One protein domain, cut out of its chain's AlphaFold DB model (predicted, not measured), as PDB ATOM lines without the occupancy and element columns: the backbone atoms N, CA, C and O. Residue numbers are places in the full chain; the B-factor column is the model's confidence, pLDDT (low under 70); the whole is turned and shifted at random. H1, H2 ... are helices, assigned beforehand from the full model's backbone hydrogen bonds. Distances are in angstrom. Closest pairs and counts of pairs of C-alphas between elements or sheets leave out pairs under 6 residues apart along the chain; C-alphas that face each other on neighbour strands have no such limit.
ATOM      1  N   ASP A   4      45.307 116.204 179.928       92.50
ATOM      2  CA  ASP A   4      44.861 115.407 181.075       92.50
ATOM      3  C   ASP A   4      43.386 115.617 181.419       92.50
ATOM      4  O   ASP A   4      42.661 114.656 181.684       92.50
ATOM      5  N   GLU A   5      42.920 116.861 181.344       94.38
ATOM      6  CA  GLU A   5      41.515 117.202 181.549       94.38
ATOM      7  C   GLU A   5      40.637 116.545 180.476       94.38
ATOM      8  O   GLU A   5      39.578 115.994 180.777       94.38
ATOM      9  N   PHE A   6      41.104 116.523 179.226       94.62
ATOM     10  CA  PHE A   6      40.413 115.867 178.119       94.62
ATOM     11  C   PHE A   6      40.313 114.347 178.302       94.62
ATOM     12  O   PHE A   6      39.234 113.771 178.141       94.62
ATOM     13  N   ILE A   7      41.414 113.702 178.697       93.94
ATOM     14  CA  ILE A   7      41.468 112.260 178.982       93.94
ATOM     15  C   ILE A   7      40.467 111.879 180.073       93.94
ATOM     16  O   ILE A   7      39.748 110.887 179.928       93.94
ATOM     17  N   GLN A   8      40.389 112.678 181.139       94.12
ATOM     18  CA  GLN A   8      39.431 112.468 182.222       94.12
ATOM     19  C   GLN A   8      37.991 112.712 181.762       94.12
ATOM     20  O   GLN A   8      37.127 111.867 181.999       94.12
ATOM     21  N   LYS A   9      37.734 113.818 181.055       94.94
ATOM     22  CA  LYS A   9      36.398 114.194 180.563       94.94
ATOM     23  C   LYS A   9      35.772 113.108 179.689       94.94
ATOM     24  O   LYS A   9      34.590 112.806 179.840       94.94
ATOM     25  N   HIS A  10      36.562 112.510 178.799       93.81
ATOM     26  CA  HIS A  10      36.099 111.483 177.859       93.81
ATOM     27  C   HIS A  10      36.316 110.046 178.358       93.81
ATOM     28  O   HIS A  10      36.033 109.100 177.630       93.81
ATOM     29  N   ASN A  11      36.782 109.855 179.600       93.69
ATOM     30  CA  ASN A  11      37.094 108.540 180.179       93.69
ATOM     31  C   ASN A  11      37.985 107.676 179.265       93.69
ATOM     32  O   ASN A  11      37.757 106.474 179.081       93.69
ATOM     33  N   ILE A  12      39.012 108.291 178.674       92.94
ATOM     34  CA  ILE A  12      39.912 107.608 177.745       92.94
ATOM     35  C   ILE A  12      40.691 106.532 178.505       92.94
ATOM     36  O   ILE A  12      41.295 106.779 179.548       92.94
ATOM     37  N   ARG A  13      40.692 105.308 177.961       92.19
ATOM     38  CA  ARG A  13      41.391 104.163 178.560       92.19
ATOM     39  C   ARG A  13      42.867 104.485 178.760       92.19
ATOM     40  O   ARG A  13      43.511 104.982 177.840       92.19
ATOM     41  N   THR A  14      43.428 104.075 179.894       90.94
ATOM     42  CA  THR A  14      44.832 104.336 180.254       90.94
ATOM     43  C   THR A  14      45.821 103.933 179.155       90.94
ATOM     44  O   THR A  14      46.749 104.678 178.869       90.94
ATOM     45  N   ALA A  15      45.583 102.801 178.479       89.06
ATOM     46  CA  ALA A  15      46.430 102.342 177.375       89.06
ATOM     47  C   ALA A  15      46.464 103.318 176.181       89.06
ATOM     48  O   ALA A  15      47.510 103.492 175.566       89.06
ATOM     49  N   LEU A  16      45.337 103.965 175.866       91.31
ATOM     50  CA  LEU A  16      45.259 104.976 174.807       91.31
ATOM     51  C   LEU A  16      45.735 106.340 175.301       91.31
ATOM     52  O   LEU A  16      46.352 107.068 174.538       91.31
ATOM     53  N   ALA A  17      45.487 106.674 176.568       92.50
ATOM     54  CA  ALA A  17      45.888 107.942 177.165       92.50
ATOM     55  C   ALA A  17      47.406 108.165 177.090       92.50
ATOM     56  O   ALA A  17      47.840 109.241 176.687       92.50
ATOM     57  N   THR A  18      48.216 107.151 177.421       91.81
ATOM     58  CA  THR A  18      49.683 107.254 177.326       91.81
ATOM     59  C   THR A  18      50.134 107.510 175.891       91.81
ATOM     60  O   THR A  18      50.839 108.483 175.642       91.81
ATOM     61  N   GLY A  19      49.670 106.699 174.937       92.38
ATOM     62  CA  GLY A  19      50.048 106.871 173.532       92.38
ATOM     63  C   GLY A  19      49.517 108.172 172.924       92.38
ATOM     64  O   GLY A  19      50.194 108.791 172.111       92.38
ATOM     65  N   PHE A  20      48.347 108.642 173.360       93.00
ATOM     66  CA  PHE A  20      47.787 109.918 172.925       93.00
ATOM     67  C   PHE A  20      48.639 111.100 173.400       93.00
ATOM     68  O   PHE A  20      48.953 111.986 172.607       93.00
ATOM     69  N   LYS A  21      49.085 111.090 174.663       91.50
ATOM     70  CA  LYS A  21      50.015 112.101 175.191       91.50
ATOM     71  C   LYS A  21      51.329 112.127 174.409       91.50
ATOM     72  O   LYS A  21      51.808 113.197 174.051       91.50
ATOM     73  N   GLU A  22      51.890 110.962 174.101       90.38
ATOM     74  CA  GLU A  22      53.099 110.857 173.272       90.38
ATOM     75  C   GLU A  22      52.865 111.360 171.838       90.38
ATOM     76  O   GLU A  22      53.737 112.000 171.246       90.38
ATOM     77  N   HIS A  23      51.678 111.103 171.282       90.38
ATOM     78  CA  HIS A  23      51.296 111.527 169.938       90.38
ATOM     79  C   HIS A  23      51.124 113.045 169.820       90.38
ATOM     80  O   HIS A  23      51.494 113.606 168.789       90.38
ATOM     81  N   LEU A  24      50.637 113.720 170.869       88.56
ATOM     82  CA  LEU A  24      50.474 115.176 170.862       88.56
ATOM     83  C   LEU A  24      51.794 115.904 170.572       88.56
ATOM     84  O   LEU A  24      51.740 116.977 169.984       88.56
ATOM     85  N   ARG A  25      52.964 115.335 170.928       82.38
ATOM     86  CA  ARG A  25      54.323 115.901 170.701       82.38
ATOM     87  C   ARG A  25      54.512 117.360 171.151       82.38
ATOM     88  O   ARG A  25      55.521 117.987 170.836       82.38
ATOM     89  N   LEU A  26      53.540 117.879 171.879       75.44
ATOM     90  CA  LEU A  26      53.452 119.221 172.408       75.44
ATOM     91  C   LEU A  26      53.593 119.148 173.921       75.44
ATOM     92  O   LEU A  26      53.546 118.074 174.526       75.44
ATOM     93  N   ASP A  27      53.741 120.317 174.524       77.38
ATOM     94  CA  ASP A  27      53.652 120.438 175.965       77.38
ATOM     95  C   ASP A  27      52.230 120.058 176.417       77.38
ATOM     96  O   ASP A  27      51.245 120.668 175.992       77.38
ATOM     97  N   LEU A  28      52.123 119.014 177.240       77.75
ATOM     98  CA  LEU A  28      50.852 118.452 177.711       77.75
ATOM     99  C   LEU A  28      50.086 119.421 178.622       77.75
ATOM    100  O   LEU A  28      48.880 119.248 178.813       77.75
ATOM    101  N   GLU A  29      50.782 120.430 179.152       82.44
ATOM    102  CA  GLU A  29      50.220 121.524 179.948       82.44
ATOM    103  C   GLU A  29      49.723 122.692 179.081       82.44
ATOM    104  O   GLU A  29      49.140 123.644 179.600       82.44
ATOM    105  N   SER A  30      49.916 122.631 177.758       85.50
ATOM    106  CA  SER A  30      49.394 123.652 176.851       85.50
ATOM    107  C   SER A  30      47.873 123.630 176.829       85.50
ATOM    108  O   SER A  30      47.244 122.584 176.650       85.50
ATOM    109  N   ASP A  31      47.284 124.817 176.946       88.62
ATOM    110  CA  ASP A  31      45.850 124.994 176.797       88.62
ATOM    111  C   ASP A  31      45.459 124.849 175.319       88.62
ATOM    112  O   ASP A  31      45.871 125.637 174.467       88.62
ATOM    113  N   MET A  32      44.686 123.808 175.007       89.56
ATOM    114  CA  MET A  32      44.239 123.482 173.652       89.56
ATOM    115  C   MET A  32      42.717 123.527 173.559       89.56
ATOM    116  O   MET A  32      41.994 123.374 174.552       89.56
ATOM    117  N   THR A  33      42.207 123.723 172.346       92.88
ATOM    118  CA  THR A  33      40.768 123.630 172.103       92.88
ATOM    119  C   THR A  33      40.319 122.173 172.159       92.88
ATOM    120  O   THR A  33      41.054 121.256 171.779       92.88
ATOM    121  N   GLU A  34      39.102 121.941 172.645       92.88
ATOM    122  CA  GLU A  34      38.562 120.584 172.736       92.88
ATOM    123  C   GLU A  34      38.415 119.958 171.343       92.88
ATOM    124  O   GLU A  34      38.700 118.778 171.166       92.88
ATOM    125  N   GLU A  35      38.061 120.749 170.329       92.50
ATOM    126  CA  GLU A  35      37.913 120.280 168.949       92.50
ATOM    127  C   GLU A  35      39.237 119.769 168.375       92.50
ATOM    128  O   GLU A  35      39.251 118.762 167.666       92.50
ATOM    129  N   TYR A  36      40.349 120.434 168.706       92.38
ATOM    130  CA  TYR A  36      41.682 119.987 168.311       92.38
ATOM    131  C   TYR A  36      42.011 118.639 168.956       92.38
ATOM    132  O   TYR A  36      42.362 117.693 168.256       92.38
ATOM    133  N   LEU A  37      41.808 118.512 170.271       93.38
ATOM    134  CA  LEU A  37      42.063 117.265 170.996       93.38
ATOM    135  C   LEU A  37      41.182 116.113 170.494       93.38
ATOM    136  O   LEU A  37      41.668 114.990 170.364       93.38
ATOM    137  N   ILE A  38      39.919 116.384 170.150       94.25
ATOM    138  CA  ILE A  38      39.014 115.407 169.530       94.25
ATOM    139  C   ILE A  38      39.559 114.950 168.175       94.25
ATOM    140  O   ILE A  38      39.626 113.745 167.932       94.25
ATOM    141  N   ALA A  39      39.943 115.881 167.299       92.62
ATOM    142  CA  ALA A  39      40.462 115.551 165.974       92.62
ATOM    143  C   ALA A  39      41.758 114.733 166.068       92.62
ATOM    144  O   ALA A  39      41.866 113.674 165.450       92.62
ATOM    145  N   THR A  40      42.701 115.162 166.906       92.38
ATOM    146  CA  THR A  40      43.968 114.454 167.112       92.38
ATOM    147  C   THR A  40      43.755 113.083 167.753       92.38
ATOM    148  O   THR A  40      44.401 112.113 167.363       92.38
ATOM    149  N   PHE A  41      42.823 112.954 168.702       93.50
ATOM    150  CA  PHE A  41      42.499 111.654 169.287       93.50
ATOM    151  C   PHE A  41      41.895 110.705 168.251       93.50
ATOM    152  O   PHE A  41      42.268 109.535 168.208       93.50
ATOM    153  N   GLN A  42      40.990 111.197 167.402       93.75
ATOM    154  CA  GLN A  42      40.386 110.399 166.334       93.75
ATOM    155  C   GLN A  42      41.422 109.945 165.302       93.75
ATOM    156  O   GLN A  42      41.360 108.798 164.859       93.75
ATOM    157  N   GLU A  43      42.388 110.802 164.963       91.75
ATOM    158  CA  GLU A  43      43.517 110.453 164.096       91.75
ATOM    159  C   GLU A  43      44.400 109.364 164.728       91.75
ATOM    160  O   GLU A  43      44.738 108.378 164.075       91.75
ATOM    161  N   PHE A  44      44.716 109.498 166.018       92.62
ATOM    162  CA  PHE A  44      45.552 108.552 166.756       92.62
ATOM    163  C   PHE A  44      44.870 107.193 166.997       92.62
ATOM    164  O   PHE A  44      45.470 106.140 166.779       92.62
ATOM    165  N   ALA A  45      43.625 107.200 167.479       91.69
ATOM    166  CA  ALA A  45      42.916 106.005 167.936       91.69
ATOM    167  C   ALA A  45      42.052 105.351 166.844       91.69
ATOM    168  O   ALA A  45      41.614 104.209 167.007       91.69
ATOM    169  N   GLY A  46      41.760 106.065 165.752       90.81
ATOM    170  CA  GLY A  46      40.869 105.603 164.681       90.81
ATOM    171  C   GLY A  46      39.398 105.463 165.101       90.81
ATOM    172  O   GLY A  46      38.601 104.847 164.388       90.81
TER     173      GLY A  46
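This is residues 4 to 46 of the 98 residues of an uncharacterized protein of Leptospira interrogans serovar Lai (UniProt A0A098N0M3). Three short helices stand in a triangle, each turned well away from the line of the next, and make a small rounded body. H2 and H3 pack on each other through residues 40 to 45 of H3, while the short first helix, H1, sits near both, and residues 25 to 33 loop round from the end of H2 to the start of H3. The printed part has 43 residues with three named helices, H1, H2 and H3 in that order, and no named strand; the class is all helix. It is compact, with a radius of gyration of the C-alphas of 9.3 A, and spans 22 by 18 by 17 A.

H1, residues 4 to 9, touches no helix but is near the two others. It is close to but not clearly touching H2, residues 14 to 24, at a steep tilt of 49 degrees, and the two run opposite ways. Their closest C-alphas, those of Ile 7 and Ala 17, are 6.4 A apart. H1 is also close to but not clearly touching H3, residues 34 to 45, and about perpendicular to it at 89 degrees. Their closest C-alphas are those of Phe 6 and Glu 34, 7.4 A apart. H2 and H3 touch, H3 with residues 40 to 45 alone. Their closest C-alphas, those of Phe 20 and Phe 41, are 6.6 A apart, and their lines stand only just about perpendicular, at 70.4 degrees. In H1 and H3 every O i to N i+4 pair is within hydrogen-bond range; in H2 6 of 7 are.

H1 begins with the C-alpha of Asp 4 at (44.861, 115.407, 181.075) and ends at Lys 9, 8.6 A from first to last C-alpha. H2 runs from Thr 14, with its C-alpha at (44.832, 104.336, 180.254), to Leu 24, over 15.4 A. H3 runs from Glu 34 to Ala 45, over 16.0 A, and its last C-alpha is at (42.916, 106.005, 167.936). H3 is the longest helix by residues, with 12.

The two C-alphas farthest apart are those of Glu 29 and Gly 46, at 24.0 A. The first and last printed C-alphas, of Asp 4 and Gly 46, are 19.5 A apart. The printed part has no cut. The link from H1 to H2, 4 residues, is tight; the link from H2 to H3, 9 residues, is short, and neither is long. The mean pLDDT of the printed part is 90.6, and no printed residue is under 70.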